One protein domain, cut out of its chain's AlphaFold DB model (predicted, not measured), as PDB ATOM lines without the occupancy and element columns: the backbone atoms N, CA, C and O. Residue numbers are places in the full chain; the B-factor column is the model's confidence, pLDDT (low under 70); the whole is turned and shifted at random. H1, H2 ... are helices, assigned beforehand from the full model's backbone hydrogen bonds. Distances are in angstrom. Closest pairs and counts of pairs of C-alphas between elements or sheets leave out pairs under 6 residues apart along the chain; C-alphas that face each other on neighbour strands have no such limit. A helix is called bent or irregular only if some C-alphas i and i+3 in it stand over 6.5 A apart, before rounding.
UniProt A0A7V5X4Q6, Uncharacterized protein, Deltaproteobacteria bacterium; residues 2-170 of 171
ATOM      1  N   GLU A   2     -31.251 -23.197  -0.568       78.00
ATOM      2  CA  GLU A   2     -30.836 -23.168   0.846       78.00
ATOM      3  C   GLU A   2     -29.808 -24.265   1.156       78.00
ATOM      4  O   GLU A   2     -28.686 -23.931   1.489       78.00
ATOM      5  N   GLU A   3     -30.078 -25.527   0.804       76.94
ATOM      6  CA  GLU A   3     -29.112 -26.634   0.981       76.94
ATOM      7  C   GLU A   3     -27.728 -26.403   0.330       76.94
ATOM      8  O   GLU A   3     -26.722 -26.938   0.788       76.94
ATOM      9  N   LEU A   4     -27.654 -25.620  -0.757       78.75
ATOM     10  CA  LEU A   4     -26.380 -25.270  -1.399       78.75
ATOM     11  C   LEU A   4     -25.656 -24.162  -0.638       78.75
ATOM     12  O   LEU A   4     -24.434 -24.190  -0.549       78.75
ATOM     13  N   ILE A   5     -26.407 -23.185  -0.129       82.38
ATOM     14  CA  ILE A   5     -25.870 -22.122   0.719       82.38
ATOM     15  C   ILE A   5     -25.354 -22.746   2.016       82.38
ATOM     16  O   ILE A   5     -24.205 -22.501   2.363       82.38
ATOM     17  N   ASP A   6     -26.128 -23.633   2.641       83.94
ATOM     18  CA  ASP A   6     -25.738 -24.359   3.852       83.94
ATOM     19  C   ASP A   6     -24.475 -25.197   3.616       83.94
ATOM     20  O   ASP A   6     -23.553 -25.181   4.425       83.94
ATOM     21  N   ALA A   7     -24.372 -25.879   2.468       82.50
ATOM     22  CA  ALA A   7     -23.167 -26.626   2.108       82.50
ATOM     23  C   ALA A   7     -21.938 -25.719   1.905       82.50
ATOM     24  O   ALA A   7     -20.834 -26.095   2.298       82.50
ATOM     25  N   ILE A   8     -22.112 -24.536   1.300       85.12
ATOM     26  CA  ILE A   8     -21.037 -23.540   1.152       85.12
ATOM     27  C   ILE A   8     -20.605 -23.032   2.525       85.12
ATOM     28  O   ILE A   8     -19.410 -22.989   2.794       85.12
ATOM     29  N   VAL A   9     -21.560 -22.651   3.375       88.81
ATOM     30  CA  VAL A   9     -21.313 -22.168   4.739       88.81
ATOM     31  C   VAL A   9     -20.579 -23.221   5.551       88.81
ATOM     32  O   VAL A   9     -19.587 -22.903   6.198       88.81
ATOM     33  N   HIS A  10     -21.011 -24.476   5.474       87.31
ATOM     34  CA  HIS A  10     -20.353 -25.568   6.172       87.31
ATOM     35  C   HIS A  10     -18.892 -25.717   5.734       87.31
ATOM     36  O   HIS A  10     -18.002 -25.756   6.577       87.31
ATOM     37  N   GLU A  11     -18.612 -25.730   4.426       85.81
ATOM     38  CA  GLU A  11     -17.228 -25.799   3.941       85.81
ATOM     39  C   GLU A  11     -16.416 -24.546   4.324       85.81
ATOM     40  O   GLU A  11     -15.216 -24.630   4.578       85.81
ATOM     41  N   TYR A  12     -17.072 -23.391   4.431       89.62
ATOM     42  CA  TYR A  12     -16.466 -22.157   4.917       89.62
ATOM     43  C   TYR A  12     -16.009 -22.272   6.377       89.62
ATOM     44  O   TYR A  12     -14.854 -21.982   6.695       89.62
ATOM     45  N   LEU A  13     -16.902 -22.737   7.256       89.81
ATOM     46  CA  LEU A  13     -16.624 -22.958   8.676       89.81
ATOM     47  C   LEU A  13     -15.507 -23.984   8.861       89.81
ATOM     48  O   LEU A  13     -14.552 -23.712   9.581       89.81
ATOM     49  N   VAL A  14     -15.548 -25.083   8.107       87.38
ATOM     50  CA  VAL A  14     -14.520 -26.132   8.120       87.38
ATOM     51  C   VAL A  14     -13.102 -25.582   7.892       87.38
ATOM     52  O   VAL A  14     -12.149 -26.079   8.490       87.38
ATOM     53  N   TYR A  15     -12.929 -24.561   7.047       88.06
ATOM     54  CA  TYR A  15     -11.612 -23.952   6.832       88.06
ATOM     55  C   TYR A  15     -11.243 -22.881   7.868       88.06
ATOM     56  O   TYR A  15     -10.053 -22.658   8.093       88.06
ATOM     57  N   ILE A  16     -12.219 -22.215   8.492       91.56
ATOM     58  CA  ILE A  16     -11.983 -21.150   9.482       91.56
ATOM     59  C   ILE A  16     -11.747 -21.707  10.888       91.56
ATOM     60  O   ILE A  16     -10.865 -21.219  11.601       91.56
ATOM     61  N   GLU A  17     -12.517 -22.718  11.290       91.19
ATOM     62  CA  GLU A  17     -12.518 -23.285  12.643       91.19
ATOM     63  C   GLU A  17     -11.120 -23.650  13.169       91.19
ATOM     64  O   GLU A  17     -10.820 -23.276  14.307       91.19
ATOM     65  N   PRO A  18     -10.215 -24.275  12.385       91.19
ATOM     66  CA  PRO A  18      -8.882 -24.613  12.882       91.19
ATOM     67  C   PRO A  18      -8.052 -23.396  13.294       91.19
ATOM     68  O   PRO A  18      -7.357 -23.425  14.311       91.19
ATOM     69  N   LEU A  19      -8.133 -22.303  12.528       93.00
ATOM     70  CA  LEU A  19      -7.424 -21.071  12.861       93.00
ATOM     71  C   LEU A  19      -8.040 -20.397  14.088       93.00
ATOM     72  O   LEU A  19      -7.307 -19.926  14.957       93.00
ATOM     73  N   VAL A  20      -9.371 -20.364  14.162       93.56
ATOM     74  CA  VAL A  20     -10.115 -19.793  15.291       93.56
ATOM     75  C   VAL A  20      -9.757 -20.514  16.589       93.56
ATOM     76  O   VAL A  20      -9.330 -19.869  17.547       93.56
ATOM     77  N   TYR A  21      -9.795 -21.846  16.582       91.94
ATOM     78  CA  TYR A  21      -9.391 -22.668  17.720       91.94
ATOM     79  C   TYR A  21      -7.944 -22.398  18.146       91.94
ATOM     80  O   TYR A  21      -7.660 -22.215  19.333       91.94
ATOM     81  N   LEU A  22      -7.020 -22.309  17.185       91.50
ATOM     82  CA  LEU A  22      -5.619 -22.026  17.475       91.50
ATOM     83  C   LEU A  22      -5.423 -20.638  18.112       91.50
ATOM     84  O   LEU A  22      -4.675 -20.517  19.083       91.50
ATOM     85  N   ILE A  23      -6.094 -19.599  17.597       92.88
ATOM     86  CA  ILE A  23      -6.045 -18.245  18.172       92.88
ATOM     87  C   ILE A  23      -6.467 -18.280  19.642       92.88
ATOM     88  O   ILE A  23      -5.747 -17.778  20.505       92.88
ATOM     89  N   GLU A  24      -7.596 -18.920  19.936       92.19
ATOM     90  CA  GLU A  24      -8.136 -19.004  21.293       92.19
ATOM     91  C   GLU A  24      -7.173 -19.689  22.251       92.19
ATOM     92  O   GLU A  24      -6.929 -19.190  23.349       92.19
ATOM     93  N   LYS A  25      -6.582 -20.809  21.828       90.94
ATOM     94  CA  LYS A  25      -5.637 -21.559  22.658       90.94
ATOM     95  C   LYS A  25      -4.383 -20.754  22.957       90.94
ATOM     96  O   LYS A  25      -3.914 -20.762  24.097       90.94
ATOM     97  N   VAL A  26      -3.873 -20.012  21.976       89.75
ATOM     98  CA  VAL A  26      -2.732 -19.109  22.173       89.75
ATOM     99  C   VAL A  26      -3.092 -17.973  23.138       89.75
ATOM    100  O   VAL A  26      -2.313 -17.659  24.038       89.75
ATOM    101  N   GLU A  27      -4.278 -17.377  23.017       90.06
ATOM    102  CA  GLU A  27      -4.726 -16.330  23.941       90.06
ATOM    103  C   GLU A  27      -4.963 -16.843  25.370       90.06
ATOM    104  O   GLU A  27      -4.628 -16.160  26.339       90.06
ATOM    105  N   GLU A  28      -5.542 -18.036  25.525       90.12
ATOM    106  CA  GLU A  28      -5.738 -18.705  26.817       90.12
ATOM    107  C   GLU A  28      -4.398 -19.011  27.497       90.12
ATOM    108  O   GLU A  28      -4.218 -18.735  28.688       90.12
ATOM    109  N   SER A  29      -3.436 -19.527  26.733       85.44
ATOM    110  CA  SER A  29      -2.054 -19.753  27.165       85.44
ATOM    111  C   SER A  29      -1.400 -18.453  27.644       85.44
ATOM    112  O   SER A  29      -0.891 -18.393  28.766       85.44
ATOM    113  N   ALA A  30      -1.516 -17.371  26.869       84.56
ATOM    114  CA  ALA A  30      -0.975 -16.067  27.243       84.56
ATOM    115  C   ALA A  30      -1.611 -15.504  28.529       84.56
ATOM    116  O   ALA A  30      -0.907 -14.945  29.372       84.56
ATOM    117  N   LYS A  31      -2.929 -15.671  28.714       85.62
ATOM    118  CA  LYS A  31      -3.652 -15.238  29.928       85.62
ATOM    119  C   LYS A  31      -3.278 -16.062  31.163       85.62
ATOM    120  O   LYS A  31      -3.235 -15.521  32.265       85.62
ATOM    121  N   SER A  32      -3.037 -17.360  30.987       85.69
ATOM    122  CA  SER A  32      -2.701 -18.291  32.072       85.69
ATOM    123  C   SER A  32      -1.206 -18.345  32.400       85.69
ATOM    124  O   SER A  32      -0.834 -18.892  33.437       85.69
ATOM    125  N   GLY A  33      -0.351 -17.766  31.551       79.00
ATOM    126  CA  GLY A  33       1.106 -17.815  31.698       79.00
ATOM    127  C   GLY A  33       1.703 -19.195  31.408       79.00
ATOM    128  O   GLY A  33       2.852 -19.445  31.767       79.00
ATOM    129  N   VAL A  34       0.928 -20.095  30.798       81.00
ATOM    130  CA  VAL A  34       1.383 -21.422  30.374       81.00
ATOM    131  C   VAL A  34       2.023 -21.281  29.004       81.00
ATOM    132  O   VAL A  34       1.348 -20.870  28.069       81.00
ATOM    133  N   GLU A  35       3.300 -21.618  28.854       77.06
ATOM    134  CA  GLU A  35       3.944 -21.636  27.536       77.06
ATOM    135  C   GLU A  35       3.481 -22.858  26.731       77.06
ATOM    136  O   GLU A  35       3.562 -23.986  27.217       77.06
ATOM    137  N   LEU A  36       3.008 -22.635  25.501       78.25
ATOM    138  CA  LEU A  36       2.739 -23.708  24.541       78.25
ATOM    139  C   LEU A  36       4.021 -24.039  23.777       78.25
ATOM    140  O   LEU A  36       4.686 -23.147  23.242       78.25
ATOM    141  N   SER A  37       4.372 -25.320  23.703       78.06
ATOM    142  CA  SER A  37       5.464 -25.766  22.847       78.06
ATOM    143  C   SER A  37       5.032 -25.781  21.381       78.06
ATOM    144  O   SER A  37       3.850 -25.799  21.045       78.06
ATOM    145  N   LYS A  38       6.023 -25.829  20.484       75.94
ATOM    146  CA  LYS A  38       5.771 -25.985  19.050       75.94
ATOM    147  C   LYS A  38       4.922 -27.233  18.749       75.94
ATOM    148  O   LYS A  38       4.019 -27.140  17.928       75.94
ATOM    149  N   SER A  39       5.208 -28.355  19.416       82.75
ATOM    150  CA  SER A  39       4.449 -29.601  19.238       82.75
ATOM    151  C   SER A  39       3.003 -29.414  19.674       82.75
ATOM    152  O   SER A  39       2.113 -29.762  18.917       82.75
ATOM    153  N   ASP A  40       2.771 -28.778  20.829       83.88
ATOM    154  CA  ASP A  40       1.408 -28.541  21.327       83.88
ATOM    155  C   ASP A  40       0.590 -27.728  20.318       83.88
ATOM    156  O   ASP A  40      -0.578 -28.000  20.078       83.88
ATOM    157  N   ILE A  41       1.215 -26.728  19.698       82.44
ATOM    158  CA  ILE A  41       0.573 -25.862  18.709       82.44
ATOM    159  C   ILE A  41       0.261 -26.604  17.402       82.44
ATOM    160  O   ILE A  41      -0.819 -26.414  16.842       82.44
ATOM    161  N   GLU A  42       1.194 -27.424  16.915       84.25
ATOM    162  CA  GLU A  42       0.987 -28.257  15.724       84.25
ATOM    163  C   GLU A  42      -0.120 -29.295  15.980       84.25
ATOM    164  O   GLU A  42      -1.046 -29.394  15.178       84.25
ATOM    165  N   ASP A  43      -0.100 -29.960  17.139       85.12
ATOM    166  CA  ASP A  43      -1.105 -30.947  17.549       85.12
ATOM    167  C   ASP A  43      -2.508 -30.320  17.653       85.12
ATOM    168  O   ASP A  43      -3.477 -30.882  17.143       85.12
ATOM    169  N   LEU A  44      -2.628 -29.120  18.241       83.88
ATOM    170  CA  LEU A  44      -3.900 -28.386  18.332       83.88
ATOM    171  C   LEU A  44      -4.470 -28.038  16.950       83.88
ATOM    172  O   LEU A  44      -5.680 -28.130  16.733       83.88
ATOM    173  N   TYR A  45      -3.613 -27.615  16.016       83.75
ATOM    174  CA  TYR A  45      -4.050 -27.266  14.666       83.75
ATOM    175  C   TYR A  45      -4.418 -28.509  13.845       83.75
ATOM    176  O   TYR A  45      -5.404 -28.485  13.104       83.75
ATOM    177  N   GLU A  46      -3.667 -29.603  13.981       83.75
ATOM    178  CA  GLU A  46      -3.979 -30.884  13.341       83.75
ATOM    179  C   GLU A  46      -5.276 -31.492  13.882       83.75
ATOM    180  O   GLU A  46      -6.110 -31.933  13.088       83.75
ATOM    181  N   GLU A  47      -5.497 -31.455  15.199       80.00
ATOM    182  CA  GLU A  47      -6.739 -31.905  15.832       80.00
ATOM    183  C   GLU A  47      -7.941 -31.168  15.233       80.00
ATOM    184  O   GLU A  47      -8.867 -31.805  14.722       80.00
ATOM    185  N   ALA A  48      -7.877 -29.835  15.192       76.88
ATOM    186  CA  ALA A  48      -8.946 -29.011  14.642       76.88
ATOM    187  C   ALA A  48      -9.106 -29.167  13.119       76.88
ATOM    188  O   ALA A  48     -10.212 -29.064  12.603       76.88
ATOM    189  N   SER A  49      -8.028 -29.469  12.390       72.44
ATOM    190  CA  SER A  49      -8.076 -29.727  10.943       72.44
ATOM    191  C   SER A  49      -8.567 -31.139  10.600       72.44
ATOM    192  O   SER A  49      -9.032 -31.379   9.489       72.44
ATOM    193  N   SER A  50      -8.456 -32.104  11.514       62.66
ATOM    194  CA  SER A  50      -8.828 -33.503  11.260       62.66
ATOM    195  C   SER A  50     -10.344 -33.740  11.248       62.66
ATOM    196  O   SER A  50     -10.818 -34.665  10.583       62.66
ATOM    197  N   SER A  51     -11.122 -32.865  11.894       55.47
ATOM    198  CA  SER A  51     -12.592 -32.858  11.831       55.47
ATOM    199  C   SER A  51     -13.128 -32.429  10.452       55.47
ATOM    200  O   SER A  51     -14.264 -32.757  10.108       55.47
ATOM    201  N   ALA A  52     -12.295 -31.779   9.627       53.78
ATOM    202  CA  ALA A  52     -12.622 -31.257   8.296       53.78
ATOM    203  C   ALA A  52     -12.795 -32.329   7.202       53.78
ATOM    204  O   ALA A  52     -13.225 -32.023   6.084       53.78
ATOM    205  N   TYR A  53     -12.443 -33.592   7.469       48.12
ATOM    206  CA  TYR A  53     -12.484 -34.674   6.478       48.12
ATOM    207  C   TYR A  53     -13.906 -35.212   6.240       48.12
ATOM    208  O   TYR A  53     -14.167 -36.396   6.400       48.12
ATOM    209  N   ASN A  54     -14.827 -34.351   5.801       46.84
ATOM    210  CA  ASN A  54     -16.110 -34.743   5.204       46.84
ATOM    211  C   ASN A  54     -16.518 -33.806   4.046       46.84
ATOM    212  O   ASN A  54     -17.689 -33.491   3.850       46.84
ATOM    213  N   ILE A  55     -15.564 -33.378   3.214       51.31
ATOM    214  CA  ILE A  55     -15.859 -32.581   2.009       51.31
ATOM    215  C   ILE A  55     -16.237 -33.520   0.852       51.31
ATOM    216  O   ILE A  55     -15.445 -33.840  -0.033       51.31
ATOM    217  N   PHE A  56     -17.478 -33.995   0.878       52.28
ATOM    218  CA  PHE A  56     -18.149 -34.665  -0.241       52.28
ATOM    219  C   PHE A  56     -19.451 -33.982  -0.721       52.28
ATOM    220  O   PHE A  56     -19.751 -34.126  -1.911       52.28
ATOM    221  N   PRO A  57     -20.204 -33.202   0.093       57.41
ATOM    222  CA  PRO A  57     -21.467 -32.615  -0.359       57.41
ATOM    223  C   PRO A  57     -21.285 -31.586  -1.472       57.41
ATOM    224  O   PRO A  57     -21.961 -31.673  -2.494       57.41
ATOM    225  N   LEU A  58     -20.350 -30.639  -1.321       63.25
ATOM    226  CA  LEU A  58     -20.320 -29.463  -2.185       63.25
ATOM    227  C   LEU A  58     -19.924 -29.801  -3.624       63.25
ATOM    228  O   LEU A  58     -20.628 -29.412  -4.544       63.25
ATOM    229  N   ARG A  59     -18.872 -30.594  -3.870       58.16
ATOM    230  CA  ARG A  59     -18.508 -30.987  -5.251       58.16
ATOM    231  C   ARG A  59     -19.610 -31.781  -5.956       58.16
ATOM    232  O   ARG A  59     -19.849 -31.555  -7.142       58.16
ATOM    233  N   ALA A  60     -20.279 -32.689  -5.244       57.28
ATOM    234  CA  ALA A  60     -21.402 -33.448  -5.792       57.28
ATOM    235  C   ALA A  60     -22.589 -32.525  -6.111       57.28
ATOM    236  O   ALA A  60     -23.138 -32.569  -7.212       57.28
ATOM    237  N   LEU A  61     -22.918 -31.622  -5.191       62.38
ATOM    238  CA  LEU A  61     -23.973 -30.627  -5.346       62.38
ATOM    239  C   LEU A  61     -23.680 -29.633  -6.482       62.38
ATOM    240  O   LEU A  61     -24.542 -29.390  -7.323       62.38
ATOM    241  N   LEU A  62     -22.452 -29.129  -6.586       65.00
ATOM    242  CA  LEU A  62     -22.005 -28.227  -7.650       65.00
ATOM    243  C   LEU A  62     -22.060 -28.888  -9.028       65.00
ATOM    244  O   LEU A  62     -22.463 -28.247  -9.993       65.00
ATOM    245  N   SER A  63     -21.740 -30.182  -9.120       60.59
ATOM    246  CA  SER A  63     -21.868 -30.936 -10.374       60.59
ATOM    247  C   SER A  63     -23.318 -31.063 -10.866       60.59
ATOM    248  O   SER A  63     -23.548 -31.281 -12.055       60.59
ATOM    249  N   SER A  64     -24.297 -30.900  -9.965       62.03
ATOM    250  CA  SER A  64     -25.726 -30.924 -10.297       62.03
ATOM    251  C   SER A  64     -26.261 -29.579 -10.810       62.03
ATOM    252  O   SER A  64     -27.302 -29.548 -11.469       62.03
ATOM    253  N   VAL A  65     -25.540 -28.475 -10.576       63.00
ATOM    254  CA  VAL A  65     -25.910 -27.138 -11.054       63.00
ATOM    255  C   VAL A  65     -25.337 -26.943 -12.460       63.00
ATOM    256  O   VAL A  65     -24.139 -26.749 -12.646       63.00
ATOM    257  N   LYS A  66     -26.183 -27.020 -13.492       58.41
ATOM    258  CA  LYS A  66     -25.741 -26.815 -14.879       58.41
ATOM    259  C   LYS A  66     -25.364 -25.350 -15.108       58.41
ATOM    260  O   LYS A  66     -26.194 -24.467 -14.913       58.41
ATOM    261  N   ASN A  67     -24.176 -25.103 -15.667       54.16
ATOM    262  CA  ASN A  67     -23.692 -23.766 -16.062       54.16
ATOM    263  C   ASN A  67     -24.693 -22.955 -16.919       54.16
ATOM    264  O   ASN A  67     -24.671 -21.727 -16.908       54.16
ATOM    265  N   THR A  68     -25.589 -23.615 -17.663       51.00
ATOM    266  CA  THR A  68     -26.622 -22.963 -18.490       51.00
ATOM    267  C   THR A  68     -27.787 -22.372 -17.693       51.00
ATOM    268  O   THR A  68     -28.391 -21.409 -18.163       51.00
ATOM    269  N   ASP A  69     -28.079 -22.888 -16.496       53.41
ATOM    270  CA  ASP A  69     -29.120 -22.346 -15.606       53.41
ATOM    271  C   ASP A  69     -28.621 -21.104 -14.836       53.41
ATOM    272  O   ASP A  69     -29.400 -20.371 -14.230       53.41
ATOM    273  N   MET A  70     -27.311 -20.830 -14.900       54.97
ATOM    274  CA  MET A  70     -26.629 -19.798 -14.111       54.97
ATOM    275  C   MET A  70     -26.549 -18.430 -14.808       54.97
ATOM    276  O   MET A  70     -26.362 -17.417 -14.145       54.97
ATOM    277  N   GLY A  71     -26.736 -18.363 -16.133       49.44
ATOM    278  CA  GLY A  71     -26.575 -17.127 -16.917       49.44
ATOM    279  C   GLY A  71     -27.776 -16.169 -16.932       49.44
ATOM    280  O   GLY A  71     -27.703 -15.139 -17.598       49.44
ATOM    281  N   LYS A  72     -28.897 -16.508 -16.274       54.53
ATOM    282  CA  LYS A  72     -30.164 -15.740 -16.335       54.53
ATOM    283  C   LYS A  72     -30.916 -15.605 -15.002       54.53
ATOM    284  O   LYS A  72     -32.076 -15.206 -15.014       54.53
ATOM    285  N   SER A  73     -30.322 -15.988 -13.871       58.81
ATOM    286  CA  SER A  73     -31.044 -15.969 -12.592       58.81
ATOM    287  C   SER A  73     -30.915 -14.626 -11.866       58.81
ATOM    288  O   SER A  73     -29.814 -14.206 -11.510       58.81
ATOM    289  N   ASP A  74     -32.059 -13.998 -11.587       65.31
ATOM    290  CA  ASP A  74     -32.165 -12.728 -10.855       65.31
ATOM    291  C   ASP A  74     -32.219 -12.908  -9.323       65.31
ATOM    292  O   ASP A  74     -32.338 -11.932  -8.583       65.31
ATOM    293  N   THR A  75     -32.163 -14.144  -8.804       77.38
ATOM    294  CA  THR A  75     -32.295 -14.373  -7.355       77.38
ATOM    295  C   THR A  75     -30.954 -14.183  -6.630       77.38
ATOM    296  O   THR A  75     -29.974 -14.817  -7.043       77.38
ATOM    297  N   PRO A  76     -30.896 -13.431  -5.510       79.88
ATOM    298  CA  PRO A  76     -29.660 -13.201  -4.753       79.88
ATOM    299  C   PRO A  76     -28.896 -14.476  -4.360       79.88
ATOM    300  O   PRO A  76     -27.679 -14.534  -4.514       79.88
ATOM    301  N   GLY A  77     -29.594 -15.540  -3.942       80.50
ATOM    302  CA  GLY A  77     -28.952 -16.796  -3.528       80.50
ATOM    303  C   GLY A  77     -28.198 -17.515  -4.657       80.50
ATOM    304  O   GLY A  77     -27.093 -18.008  -4.448       80.50
ATOM    305  N   LEU A  78     -28.738 -17.525  -5.883       78.06
ATOM    306  CA  LEU A  78     -28.025 -18.088  -7.041       78.06
ATOM    307  C   LEU A  78     -26.836 -17.218  -7.468       78.06
ATOM    308  O   LEU A  78     -25.815 -17.767  -7.881       78.06
ATOM    309  N   GLN A  79     -26.937 -15.891  -7.335       79.56
ATOM    310  CA  GLN A  79     -25.814 -14.983  -7.590       79.56
ATOM    311  C   GLN A  79     -24.677 -15.209  -6.589       79.56
ATOM    312  O   GLN A  79     -23.521 -15.297  -6.999       79.56
ATOM    313  N   PHE A  80     -25.002 -15.371  -5.303       85.25
ATOM    314  CA  PHE A  80     -24.038 -15.724  -4.264       85.25
ATOM    315  C   PHE A  80     -23.311 -17.033  -4.595       85.25
ATOM    316  O   PHE A  80     -22.086 -17.036  -4.716       85.25
ATOM    317  N   ILE A  81     -24.058 -18.118  -4.838       82.50
ATOM    318  CA  ILE A  81     -23.494 -19.435  -5.182       82.50
ATOM    319  C   ILE A  81     -22.564 -19.323  -6.399       82.50
ATOM    320  O   ILE A  81     -21.436 -19.813  -6.375       82.50
ATOM    321  N   HIS A  82     -23.001 -18.631  -7.455       77.75
ATOM    322  CA  HIS A  82     -22.211 -18.439  -8.670       77.75
ATOM    323  C   HIS A  82     -20.897 -17.692  -8.414       77.75
ATOM    324  O   HIS A  82     -19.852 -18.096  -8.930       77.75
ATOM    325  N   ARG A  83     -20.929 -16.620  -7.614       82.44
ATOM    326  CA  ARG A  83     -19.723 -15.861  -7.261       82.44
ATOM    327  C   ARG A  83     -18.760 -16.700  -6.427       82.44
ATOM    328  O   ARG A  83     -17.580 -16.739  -6.753       82.44
ATOM    329  N   VAL A  84     -19.259 -17.440  -5.432       84.44
ATOM    330  CA  VAL A  84     -18.437 -18.341  -4.604       84.44
ATOM    331  C   VAL A  84     -17.649 -19.336  -5.459       84.44
ATOM    332  O   VAL A  84     -16.447 -19.516  -5.249       84.44
ATOM    333  N   ILE A  85     -18.310 -19.947  -6.446       77.75
ATOM    334  CA  ILE A  85     -17.698 -20.946  -7.332       77.75
ATOM    335  C   ILE A  85     -16.691 -20.295  -8.283       77.75
ATOM    336  O   ILE A  85     -15.537 -20.717  -8.348       77.75
ATOM    337  N   ASN A  86     -17.115 -19.277  -9.032       76.19
ATOM    338  CA  ASN A  86     -16.302 -18.719 -10.114       76.19
ATOM    339  C   ASN A  86     -15.116 -17.896  -9.620       76.19
ATOM    340  O   ASN A  86     -14.088 -17.847 -10.288       76.19
ATOM    341  N   GLU A  87     -15.245 -17.257  -8.459       81.62
ATOM    342  CA  GLU A  87     -14.161 -16.492  -7.843       81.62
ATOM    343  C   GLU A  87     -13.244 -17.383  -6.978       81.62
ATOM    344  O   GLU A  87     -12.376 -16.861  -6.279       81.62
ATOM    345  N   ASN A  88     -13.423 -18.716  -7.011       80.00
ATOM    346  CA  ASN A  88     -12.669 -19.698  -6.220       80.00
ATOM    347  C   ASN A  88     -12.571 -19.312  -4.731       80.00
ATOM    348  O   ASN A  88     -11.505 -19.374  -4.116       80.00
ATOM    349  N   VAL A  89     -13.686 -18.865  -4.150       85.69
ATOM    350  CA  VAL A  89     -13.701 -18.255  -2.812       85.69
ATOM    351  C   VAL A  89     -13.214 -19.237  -1.753       85.69
ATOM    352  O   VAL A  89     -12.363 -18.880  -0.948       85.69
ATOM    353  N   LEU A  90     -13.678 -20.487  -1.804       84.44
ATOM    354  CA  LEU A  90     -13.300 -21.530  -0.845       84.44
ATOM    355  C   LEU A  90     -11.827 -21.943  -0.963       84.44
ATOM    356  O   LEU A  90     -11.178 -22.200   0.047       84.44
ATOM    357  N   GLY A  91     -11.274 -21.966  -2.179       81.81
ATOM    358  CA  GLY A  91      -9.849 -22.234  -2.380       81.81
ATOM    359  C   GLY A  91      -8.975 -21.124  -1.795       81.81
ATOM    360  O   GLY A  91      -8.023 -21.407  -1.075       81.81
ATOM    361  N   ILE A  92      -9.341 -19.865  -2.044       85.69
ATOM    362  CA  ILE A  92      -8.619 -18.708  -1.499       85.69
ATOM    363  C   ILE A  92      -8.742 -18.650   0.028       85.69
ATOM    364  O   ILE A  92      -7.737 -18.441   0.700       85.69
ATOM    365  N   LEU A  93      -9.940 -18.891   0.573       89.75
ATOM    366  CA  LEU A  93     -10.169 -18.994   2.014       89.75
ATOM    367  C   LEU A  93      -9.214 -20.009   2.642       89.75
ATOM    368  O   LEU A  93      -8.497 -19.682   3.584       89.75
ATOM    369  N   LYS A  94      -9.187 -21.231   2.100       87.38
ATOM    370  CA  LYS A  94      -8.330 -22.309   2.590       87.38
ATOM    371  C   LYS A  94      -6.862 -21.884   2.626       87.38
ATOM    372  O   LYS A  94      -6.189 -22.086   3.636       87.38
ATOM    373  N   ASP A  95      -6.372 -21.282   1.544       86.50
ATOM    374  CA  ASP A  95      -4.983 -20.835   1.453       86.50
ATOM    375  C   ASP A  95      -4.683 -19.709   2.457       86.50
ATOM    376  O   ASP A  95      -3.635 -19.719   3.106       86.50
ATOM    377  N   ASN A  96      -5.606 -18.761   2.634       89.75
ATOM    378  CA  ASN A  96      -5.456 -17.651   3.574       89.75
ATOM    379  C   ASN A  96      -5.461 -18.121   5.033       89.75
ATOM    380  O   ASN A  96      -4.601 -17.698   5.811       89.75
ATOM    381  N   MET A  97      -6.364 -19.035   5.396       92.38
ATOM    382  CA  MET A  97      -6.414 -19.628   6.738       92.38
ATOM    383  C   MET A  97      -5.143 -20.426   7.037       92.38
ATOM    384  O   MET A  97      -4.535 -20.241   8.091       92.38
ATOM    385  N   ALA A  98      -4.663 -21.224   6.077       88.12
ATOM    386  CA  ALA A  98      -3.420 -21.977   6.223       88.12
ATOM    387  C   ALA A  98      -2.188 -21.064   6.373       88.12
ATOM    388  O   ALA A  98      -1.326 -21.324   7.215       88.12
ATOM    389  N   LYS A  99      -2.099 -19.971   5.599       89.62
ATOM    390  CA  LYS A  99      -1.020 -18.971   5.729       89.62
ATOM    391  C   LYS A  99      -1.038 -18.292   7.101       89.62
ATOM    392  O   LYS A  99       0.012 -18.167   7.735       89.62
ATOM    393  N   ALA A 100      -2.215 -17.871   7.563       91.81
ATOM    394  CA  ALA A 100      -2.384 -17.237   8.868       91.81
ATOM    395  C   ALA A 100      -2.013 -18.193  10.013       91.81
ATOM    396  O   ALA A 100      -1.251 -17.809  10.904       91.81
ATOM    397  N   ALA A 101      -2.455 -19.451   9.936       91.00
ATOM    398  CA  ALA A 101      -2.091 -20.494  10.889       91.00
ATOM    399  C   ALA A 101      -0.579 -20.724  10.908       91.00
ATOM    400  O   ALA A 101       0.046 -20.622  11.959       91.00
ATOM    401  N   ALA A 102       0.046 -20.946   9.747       88.88
ATOM    402  CA  ALA A 102       1.486 -21.178   9.649       88.88
ATOM    403  C   ALA A 102       2.313 -20.042  10.272       88.88
ATOM    404  O   ALA A 102       3.320 -20.294  10.939       88.88
ATOM    405  N   ARG A 103       1.881 -18.787  10.097       87.50
ATOM    406  CA  ARG A 103       2.532 -17.634  10.726       87.50
ATOM    407  C   ARG A 103       2.357 -17.628  12.242       87.50
ATOM    408  O   ARG A 103       3.342 -17.423  12.947       87.50
ATOM    409  N   LEU A 104       1.141 -17.863  12.734       89.44
ATOM    410  CA  LEU A 104       0.873 -17.941  14.168       89.44
ATOM    411  C   LEU A 104       1.704 -19.055  14.819       89.44
ATOM    412  O   LEU A 104       2.422 -18.803  15.783       89.44
ATOM    413  N   MET A 105       1.716 -20.247  14.221       88.31
ATOM    414  CA  MET A 105       2.514 -21.379  14.695       88.31
ATOM    415  C   MET A 105       4.018 -21.071  14.709       88.31
ATOM    416  O   MET A 105       4.724 -21.413  15.662       88.31
ATOM    417  N   LYS A 106       4.525 -20.380  13.680       86.50
ATOM    418  CA  LYS A 106       5.936 -19.979  13.591       86.50
ATOM    419  C   LYS A 106       6.348 -19.046  14.729       86.50
ATOM    420  O   LYS A 106       7.422 -19.244  15.300       86.50
ATOM    421  N   GLU A 107       5.536 -18.034  15.031       85.31
ATOM    422  CA  GLU A 107       5.849 -17.060  16.083       85.31
ATOM    423  C   GLU A 107       5.639 -17.645  17.485       85.31
ATOM    424  O   GLU A 107       6.395 -17.318  18.394       85.31
ATOM    425  N   CYS A 108       4.687 -18.563  17.661       79.44
ATOM    426  CA  CYS A 108       4.468 -19.245  18.938       79.44
ATOM    427  C   CYS A 108       5.467 -20.389  19.213       79.44
ATOM    428  O   CYS A 108       5.554 -20.878  20.334       79.44
ATOM    429  N   SER A 109       6.261 -20.813  18.222       74.31
ATOM    430  CA  SER A 109       7.280 -21.851  18.406       74.31
ATOM    431  C   SER A 109       8.400 -21.402  19.359       74.31
ATOM    432  O   SER A 109       8.991 -20.328  19.189       74.31
ATOM    433  N   ALA A 110       8.736 -22.267  20.324       60.94
ATOM    434  CA  ALA A 110       9.766 -22.034  21.337       60.94
ATOM    435  C   ALA A 110      11.081 -21.501  20.730       60.94
ATOM    436  O   ALA A 110      11.698 -22.141  19.877       60.94
ATOM    437  N   GLY A 111      11.507 -20.320  21.190       57.31
ATOM    438  CA  GLY A 111      12.751 -19.664  20.771       57.31
ATOM    439  C   GLY A 111      12.624 -18.591  19.679       57.31
ATOM    440  O   GLY A 111      13.615 -17.910  19.425       57.31
ATOM    441  N   ASN A 112      11.444 -18.389  19.069       59.50
ATOM    442  CA  ASN A 112      11.259 -17.410  17.980       59.50
ATOM    443  C   ASN A 112      10.440 -16.157  18.356       59.50
ATOM    444  O   ASN A 112      10.758 -15.054  17.885       59.50
ATOM    445  N   GLY A 113       9.410 -16.300  19.195       61.94
ATOM    446  CA  GLY A 113       8.481 -15.217  19.526       61.94
ATOM    447  C   GLY A 113       8.767 -14.550  20.865       61.94
ATOM    448  O   GLY A 113       8.806 -15.203  21.902       61.94
ATOM    449  N   SER A 114       8.907 -13.223  20.869       78.00
ATOM    450  CA  SER A 114       8.640 -12.455  22.088       78.00
ATOM    451  C   SER A 114       7.120 -12.380  22.304       78.00
ATOM    452  O   SER A 114       6.375 -12.470  21.324       78.00
ATOM    453  N   PRO A 115       6.629 -12.126  23.533       81.06
ATOM    454  CA  PRO A 115       5.197 -11.920  23.781       81.06
ATOM    455  C   PRO A 115       4.564 -10.884  22.838       81.06
ATOM    456  O   PRO A 115       3.419 -11.022  22.422       81.06
ATOM    457  N   PHE A 116       5.345  -9.873  22.443       83.56
ATOM    458  CA  PHE A 116       4.943  -8.877  21.455       83.56
ATOM    459  C   PHE A 116       4.696  -9.479  20.062       83.56
ATOM    460  O   PHE A 116       3.657  -9.212  19.467       83.56
ATOM    461  N   LYS A 117       5.613 -10.309  19.549       85.00
ATOM    462  CA  LYS A 117       5.457 -10.948  18.231       85.00
ATOM    463  C   LYS A 117       4.304 -11.945  18.203       85.00
ATOM    464  O   LYS A 117       3.605 -12.034  17.201       85.00
ATOM    465  N   ILE A 118       4.088 -12.662  19.306       85.44
ATOM    466  CA  ILE A 118       2.952 -13.578  19.441       85.44
ATOM    467  C   ILE A 118       1.637 -12.789  19.416       85.44
ATOM    468  O   ILE A 118       0.741 -13.127  18.648       85.44
ATOM    469  N   ALA A 119       1.541 -11.687  20.167       86.81
ATOM    470  CA  ALA A 119       0.366 -10.813  20.137       86.81
ATOM    471  C   ALA A 119       0.113 -10.210  18.742       86.81
ATOM    472  O   ALA A 119      -1.030 -10.125  18.294       86.81
ATOM    473  N   GLU A 120       1.171  -9.820  18.026       88.31
ATOM    474  CA  GLU A 120       1.070  -9.348  16.643       88.31
ATOM    475  C   GLU A 120       0.583 -10.455  15.693       88.31
ATOM    476  O   GLU A 120      -0.298 -10.215  14.867       88.31
ATOM    477  N   ALA A 121       1.090 -11.682  15.837       88.81
ATOM    478  CA  ALA A 121       0.656 -12.824  15.039       88.81
ATOM    479  C   ALA A 121      -0.810 -13.202  15.303       88.81
ATOM    480  O   ALA A 121      -1.549 -13.445  14.352       88.81
ATOM    481  N   VAL A 122      -1.254 -13.177  16.567       91.31
ATOM    482  CA  VAL A 122      -2.665 -13.373  16.949       91.31
ATOM    483  C   VAL A 122      -3.555 -12.309  16.311       91.31
ATOM    484  O   VAL A 122      -4.600 -12.632  15.743       91.31
ATOM    485  N   LYS A 123      -3.129 -11.041  16.338       90.75
ATOM    486  CA  LYS A 123      -3.863  -9.945  15.697       90.75
ATOM    487  C   LYS A 123      -4.001 -10.167  14.189       90.75
ATOM    488  O   LYS A 123      -5.088 -10.000  13.646       90.75
ATOM    489  N   LEU A 124      -2.922 -10.559  13.514       89.94
ATOM    490  CA  LEU A 124      -2.943 -10.835  12.075       89.94
ATOM    491  C   LEU A 124      -3.817 -12.044  11.726       89.94
ATOM    492  O   LEU A 124      -4.564 -11.989  10.752       89.94
ATOM    493  N   ALA A 125      -3.765 -13.105  12.529       92.00
ATOM    494  CA  ALA A 125      -4.630 -14.267  12.366       92.00
ATOM    495  C   ALA A 125      -6.114 -13.898  12.544       92.00
ATOM    496  O   ALA A 125      -6.944 -14.248  11.709       92.00
ATOM    497  N   SER A 126      -6.430 -13.094  13.562       93.12
ATOM    498  CA  SER A 126      -7.779 -12.561  13.798       93.12
ATOM    499  C   SER A 126      -8.260 -11.682  12.638       93.12
ATOM    500  O   SER A 126      -9.400 -11.789  12.193       93.12
ATOM    501  N   HIS A 127      -7.378 -10.841  12.088       91.62
ATOM    502  CA  HIS A 127      -7.692 -10.038  10.906       91.62
ATOM    503  C   HIS A 127      -7.985 -10.906   9.678       91.62
ATOM    504  O   HIS A 127      -8.902 -10.581   8.929       91.62
ATOM    505  N   ALA A 128      -7.245 -12.000   9.473       92.25
ATOM    506  CA  ALA A 128      -7.496 -12.912   8.359       92.25
ATOM    507  C   ALA A 128      -8.913 -13.505   8.430       92.25
ATOM    508  O   ALA A 128      -9.605 -13.537   7.415       92.25
ATOM    509  N   VAL A 129      -9.377 -13.886   9.629       93.19
ATOM    510  CA  VAL A 129     -10.767 -14.326   9.852       93.19
ATOM    511  C   VAL A 129     -11.753 -13.216   9.469       93.19
ATOM    512  O   VAL A 129     -12.667 -13.454   8.682       93.19
ATOM    513  N   CYS A 130     -11.552 -11.984   9.947       93.31
ATOM    514  CA  CYS A 130     -12.455 -10.871   9.632       93.31
ATOM    515  C   CYS A 130     -12.474 -10.480   8.145       93.31
ATOM    516  O   CYS A 130     -13.529 -10.101   7.634       93.31
ATOM    517  N   ILE A 131     -11.340 -10.558   7.443       91.75
ATOM    518  CA  ILE A 131     -11.254 -10.291   5.998       91.75
ATOM    519  C   ILE A 131     -12.111 -11.291   5.230       91.75
ATOM    520  O   ILE A 131     -12.912 -10.904   4.379       91.75
ATOM    521  N   GLU A 132     -11.996 -12.568   5.575       91.88
ATOM    522  CA  GLU A 132     -12.769 -13.625   4.942       91.88
ATOM    523  C   GLU A 132     -14.267 -13.483   5.270       91.88
ATOM    524  O   GLU A 132     -15.093 -13.396   4.356       91.88
ATOM    525  N   LEU A 133     -14.639 -13.277   6.537       92.81
ATOM    526  CA  LEU A 133     -16.038 -13.011   6.898       92.81
ATOM    527  C   LEU A 133     -16.609 -11.759   6.197       92.81
ATOM    528  O   LEU A 133     -17.785 -11.724   5.834       92.81
ATOM    529  N   THR A 134     -15.789 -10.735   5.953       91.44
ATOM    530  CA  THR A 134     -16.196  -9.558   5.166       91.44
ATOM    531  C   THR A 134     -16.419  -9.930   3.707       91.44
ATOM    532  O   THR A 134     -17.433  -9.559   3.122       91.44
ATOM    533  N   ARG A 135     -15.529 -10.740   3.130       89.75
ATOM    534  CA  ARG A 135     -15.668 -11.224   1.761       89.75
ATOM    535  C   ARG A 135     -16.963 -12.011   1.571       89.75
ATOM    536  O   ARG A 135     -17.698 -11.719   0.630       89.75
ATOM    537  N   ILE A 136     -17.288 -12.970   2.444       89.75
ATOM    538  CA  ILE A 136     -18.537 -13.743   2.297       89.75
ATOM    539  C   ILE A 136     -19.782 -12.865   2.488       89.75
ATOM    540  O   ILE A 136     -20.768 -13.024   1.765       89.75
ATOM    541  N   LYS A 137     -19.711 -11.877   3.383       90.38
ATOM    542  CA  LYS A 137     -20.754 -10.865   3.574       90.38
ATOM    543  C   LYS A 137     -20.977 -10.024   2.309       90.38
ATOM    544  O   LYS A 137     -22.119  -9.854   1.889       90.38
ATOM    545  N   ASP A 138     -19.913  -9.562   1.656       89.19
ATOM    546  CA  ASP A 138     -19.982  -8.784   0.407       89.19
ATOM    547  C   ASP A 138     -20.453  -9.624  -0.792       89.19
ATOM    548  O   ASP A 138     -21.121  -9.132  -1.713       89.19
ATOM    549  N   LEU A 139     -20.136 -10.921  -0.789       88.19
ATOM    550  CA  LEU A 139     -20.668 -11.876  -1.757       88.19
ATOM    551  C   LEU A 139     -22.187 -12.041  -1.610       88.19
ATOM    552  O   LEU A 139     -22.879 -12.170  -2.623       88.19
ATOM    553  N   ASN A 140     -22.698 -11.984  -0.378       88.94
ATOM    554  CA  ASN A 140     -24.102 -12.181  -0.018       88.94
ATOM    555  C   ASN A 140     -24.820 -10.858   0.332       88.94
ATOM    556  O   ASN A 140     -25.510 -10.728   1.343       88.94
ATOM    557  N   SER A 141     -24.645  -9.844  -0.522       86.19
ATOM    558  CA  SER A 141     -25.384  -8.569  -0.463       86.19
ATOM    559  C   SER A 141     -25.294  -7.822   0.879       86.19
ATOM    560  O   SER A 141     -26.223  -7.108   1.255       86.19
ATOM    561  N   GLY A 142     -24.176  -7.957   1.593       86.38
ATOM    562  CA  GLY A 142     -23.920  -7.277   2.861       86.38
ATOM    563  C   GLY A 142     -24.373  -8.048   4.105       86.38
ATOM    564  O   GLY A 142     -24.287  -7.503   5.208       86.38
ATOM    565  N   PHE A 143     -24.817  -9.301   3.962       88.25
ATOM    566  CA  PHE A 143     -25.291 -10.136   5.067       88.25
ATOM    567  C   PHE A 143     -24.482 -11.423   5.189       88.25
ATOM    568  O   PHE A 143     -24.156 -12.060   4.192       88.25
ATOM    569  N   LEU A 144     -24.209 -11.855   6.419       91.25
ATOM    570  CA  LEU A 144     -23.690 -13.201   6.650       91.25
ATOM    571  C   LEU A 144     -24.837 -14.205   6.470       91.25
ATOM    572  O   LEU A 144     -25.909 -13.983   7.038       91.25
ATOM    573  N   PRO A 145     -24.652 -15.257   5.654       88.94
ATOM    574  CA  PRO A 145     -25.729 -16.180   5.301       88.94
ATOM    575  C   PRO A 145     -26.128 -17.137   6.434       88.94
ATOM    576  O   PRO A 145     -27.107 -17.856   6.267       88.94
ATOM    577  N   ASP A 146     -25.407 -17.144   7.559       92.50
ATOM    578  CA  ASP A 146     -25.587 -18.110   8.642       92.50
ATOM    579  C   ASP A 146     -25.295 -17.516  10.037       92.50
ATOM    580  O   ASP A 146     -24.573 -16.518  10.170       92.50
ATOM    581  N   ALA A 147     -25.896 -18.113  11.071       92.00
ATOM    582  CA  ALA A 147     -25.786 -17.670  12.457       92.00
ATOM    583  C   ALA A 147     -24.393 -17.907  13.060       92.00
ATOM    584  O   ALA A 147     -23.911 -17.026  13.770       92.00
ATOM    585  N   ASP A 148     -23.725 -19.013  12.734       92.00
ATOM    586  CA  ASP A 148     -22.395 -19.342  13.260       92.00
ATOM    587  C   ASP A 148     -21.347 -18.384  12.674       92.00
ATOM    588  O   ASP A 148     -20.489 -17.851  13.381       92.00
ATOM    589  N   LEU A 149     -21.478 -18.038  11.387       93.19
ATOM    590  CA  LEU A 149     -20.654 -16.994  10.767       93.19
ATOM    591  C   LEU A 149     -20.853 -15.631  11.439       93.19
ATOM    592  O   LEU A 149     -19.901 -14.859  11.586       93.19
ATOM    593  N   LYS A 150     -22.090 -15.319  11.845       93.19
ATOM    594  CA  LYS A 150     -22.398 -14.089  12.580       93.19
ATOM    595  C   LYS A 150     -21.816 -14.114  13.993       93.19
ATOM    596  O   LYS A 150     -21.289 -13.098  14.435       93.19
ATOM    597  N   GLU A 151     -21.868 -15.253  14.673       94.00
ATOM    598  CA  GLU A 151     -21.226 -15.420  15.973       94.00
ATOM    599  C   GLU A 151     -19.718 -15.164  15.872       94.00
ATOM    600  O   GLU A 151     -19.180 -14.383  16.654       94.00
ATOM    601  N   LEU A 152     -19.048 -15.728  14.861       93.38
ATOM    602  CA  LEU A 152     -17.630 -15.465  14.608       93.38
ATOM    603  C   LEU A 152     -17.355 -13.981  14.327       93.38
ATOM    604  O   LEU A 152     -16.401 -13.421  14.868       93.38
ATOM    605  N   TRP A 153     -18.201 -13.325  13.529       93.50
ATOM    606  CA  TRP A 153     -18.084 -11.891  13.251       93.50
ATOM    607  C   TRP A 153     -18.106 -11.050  14.531       93.50
ATOM    608  O   TRP A 153     -17.248 -10.186  14.729       93.50
ATOM    609  N   ASP A 154     -19.078 -11.314  15.404       91.69
ATOM    610  CA  ASP A 154     -19.245 -10.589  16.662       91.69
ATOM    611  C   ASP A 154     -18.100 -10.913  17.636       91.69
ATOM    612  O   ASP A 154     -17.530 -10.017  18.264       91.69
ATOM    613  N   ARG A 155     -17.699 -12.186  17.705       91.12
ATOM    614  CA  ARG A 155     -16.634 -12.682  18.580       91.12
ATOM    615  C   ARG A 155     -15.278 -12.046  18.291       91.12
ATOM    616  O   ARG A 155     -14.589 -11.639  19.224       91.12
ATOM    617  N   PHE A 156     -14.911 -11.928  17.018       89.88
ATOM    618  CA  PHE A 156     -13.670 -11.271  16.599       89.88
ATOM    619  C   PHE A 156     -13.804  -9.745  16.494       89.88
ATOM    620  O   PHE A 156     -12.836  -9.068  16.149       89.88
ATOM    621  N   SER A 157     -14.976  -9.184  16.826       88.94
ATOM    622  CA  SER A 157     -15.262  -7.749  16.726       88.94
ATOM    623  C   SER A 157     -14.950  -7.191  15.333       88.94
ATOM    624  O   SER A 157     -14.357  -6.119  15.191       88.94
ATOM    625  N   CYS A 158     -15.333  -7.929  14.289       85.00
ATOM    626  CA  CYS A 158     -15.055  -7.536  12.917       85.00
ATOM    627  C   CYS A 158     -15.783  -6.216  12.583       85.00
ATOM    628  O   CYS A 158     -17.010  -6.109  12.636       85.00
ATOM    629  N   GLY A 159     -15.012  -5.176  12.266       74.31
ATOM    630  CA  GLY A 159     -15.480  -3.881  11.777       74.31
ATOM    631  C   GLY A 159     -15.359  -3.775  10.255       74.31
ATOM    632  O   GLY A 159     -14.633  -4.530   9.615       74.31
ATOM    633  N   ASN A 160     -16.024  -2.790   9.648       61.25
ATOM    634  CA  ASN A 160     -15.948  -2.568   8.191       61.25
ATOM    635  C   ASN A 160     -14.563  -2.073   7.714       61.25
ATOM    636  O   ASN A 160     -14.308  -1.984   6.518       61.25
ATOM    637  N   GLU A 161     -13.670  -1.737   8.642       62.03
ATOM    638  CA  GLU A 161     -12.301  -1.273   8.391       62.03
ATOM    639  C   GLU A 161     -11.331  -2.387   7.968       62.03
ATOM    640  O   GLU A 161     -10.268  -2.097   7.419       62.03
ATOM    641  N   PHE A 162     -11.707  -3.657   8.143       55.06
ATOM    642  CA  PHE A 162     -10.869  -4.800   7.762       55.06
ATOM    643  C   PHE A 162     -10.910  -5.124   6.261       55.06
ATOM    644  O   PHE A 162     -10.044  -5.844   5.776       55.06
ATOM    645  N   ALA A 163     -11.836  -4.528   5.497       50.00
ATOM    646  CA  ALA A 163     -12.002  -4.750   4.055       50.00
ATOM    647  C   ALA A 163     -10.818  -4.272   3.181       50.00
ATOM    648  O   ALA A 163     -10.829  -4.482   1.970       50.00
ATOM    649  N   GLN A 164      -9.821  -3.590   3.760       47.59
ATOM    650  CA  GLN A 164      -8.715  -2.959   3.023       47.59
ATOM    651  C   GLN A 164      -7.324  -3.526   3.329       47.59
ATOM    652  O   GLN A 164      -6.339  -3.035   2.779       47.59
ATOM    653  N   LEU A 165      -7.210  -4.544   4.185       46.50
ATOM    654  CA  LEU A 165      -5.928  -5.210   4.399       46.50
ATOM    655  C   LEU A 165      -5.676  -6.183   3.249       46.50
ATOM    656  O   LEU A 165      -6.183  -7.301   3.228       46.50
ATOM    657  N   ASP A 166      -4.888  -5.718   2.283       47.41
ATOM    658  CA  ASP A 166      -4.265  -6.559   1.272       47.41
ATOM    659  C   ASP A 166      -3.405  -7.598   2.004       47.41
ATOM    660  O   ASP A 166      -2.363  -7.271   2.581       47.41
ATOM    661  N   LEU A 167      -3.890  -8.840   2.065       51.56
ATOM    662  CA  LEU A 167      -3.202  -9.934   2.747       51.56
ATOM    663  C   LEU A 167      -1.785 -10.100   2.173       51.56
ATOM    664  O   LEU A 167      -0.855 -10.336   2.933       51.56
ATOM    665  N   ASP A 168      -1.583  -9.830   0.881       45.28
ATOM    666  CA  ASP A 168      -0.267  -9.878   0.233       45.28
ATOM    667  C   ASP A 168       0.677  -8.725   0.640       45.28
ATOM    668  O   ASP A 168       1.882  -8.813   0.419       45.28
ATOM    669  N   GLN A 169       0.176  -7.650   1.262       41.91
ATOM    670  CA  GLN A 169       1.009  -6.610   1.895       41.91
ATOM    671  C   GLN A 169       1.204  -6.843   3.396       41.91
ATOM    672  O   GLN A 169       2.101  -6.257   4.005       41.91
ATOM    673  N   ALA A 170       0.367  -7.689   3.999       45.72
ATOM    674  CA  ALA A 170       0.496  -8.112   5.384       45.72
ATOM    675  C   ALA A 170       1.394  -9.355   5.547       45.72
ATOM    676  O   ALA A 170       1.824  -9.612   6.676       45.72
TER     677      ALA A 170
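What this domain is: This is residues 2 to 170 of the 171 residues of an uncharacterized protein of Deltaproteobacteria bacterium (UniProt A0A7V5X4Q6). An elongated bundle of four helical rods, H1b, H2, H5 and H6, runs up and down, each against the one before it in the chain, with H5 and H6 as a long, nearly antiparallel hairpin. H1 is bent; its first arm, H1a, reaches toward one end of the body, where the shorter H3 and H4 pack on it, while H8 packs on H6. The printed part has 169 residues, with nine named helices, H1 to H9 in order, and no named strand: all helix. It is compact, with a radius of gyration of the C-alphas of 17.3 A, and spans 56 by 33 by 27 A.

Where its parts are: Find C-alpha 2 at (-30.836, -23.168, 0.846), where H1, residues 2 to 32, begins. By its hydrogen bonds it was assigned as one helix, but it is bent: C-alphas 15 and 18 are 6.7 A apart. Its arms are H1a, residues 2 to 15, 20.1 A, and H1b, residues 18 to 32, 21.1 A. Then come H2, residues 38 to 50, H3, residues 57 to 64, and H4, residues 76 to 86. H5, residues 89 to 108, is 28.4 A long; H6, residues 115 to 139, starts at C-alpha 115 (5.197, -11.920, 23.781) and runs 36.3 A. Last are H7, residues 147 to 155, H8, residues 160 to 164, only just irregular with C-alphas 161 and 164 6.7 A apart, and H9, residues 167 to 170, which ends at C-alpha 170 (0.496, -8.112, 5.384).

How they stand to each other: Look first at H1a and H1b, at a steep tilt of 46 degrees. H1a touches H3, closest C-alphas Ala 7 and Leu 58, 5.9 A, and, with residues 2 to 8 alone, H4, Ile 5 and Ile 81, 6.9 A. The hairpin H1b and H2 touches closest at the C-alphas of Pro 18 and Ala 48, 4.7 A. In the hairpin H5 and H6 the helices touch at a shallow tilt of 8 degrees, opposite ways, closest C-alphas Ala 100 and Ala 125, 5.1 A. H6 and H7, also a hairpin, only just touch, with 3 pairs of C-alphas within 8 A, the closest Leu 133 and Trp 153, 6.8 A. H8 touches H6 at Phe 162 and Ile 131, closest C-alphas 5.8 A; H9 is close to H6 but not clearly touching, closest C-alphas Leu 167 and Ala 128, 7.7 A. Every O i to N i+4 pair is within hydrogen-bond range in H1a, H1b and H2 to H7; H8 has 0 of 1, and 0 of 2 O i to N i+3 pairs, and H9 is too short for an O i to N i+4 pair.

The domain as a whole: The C-alphas farthest apart, Gly 33 and Thr 68, are 57.6 A apart. The printed part has no cut; its one long link is H3 to H4. Look for pLDDT under 70 at residues 50 to 74, 110 to 113 and 160 to 170; the mean of the printed part is 79.0.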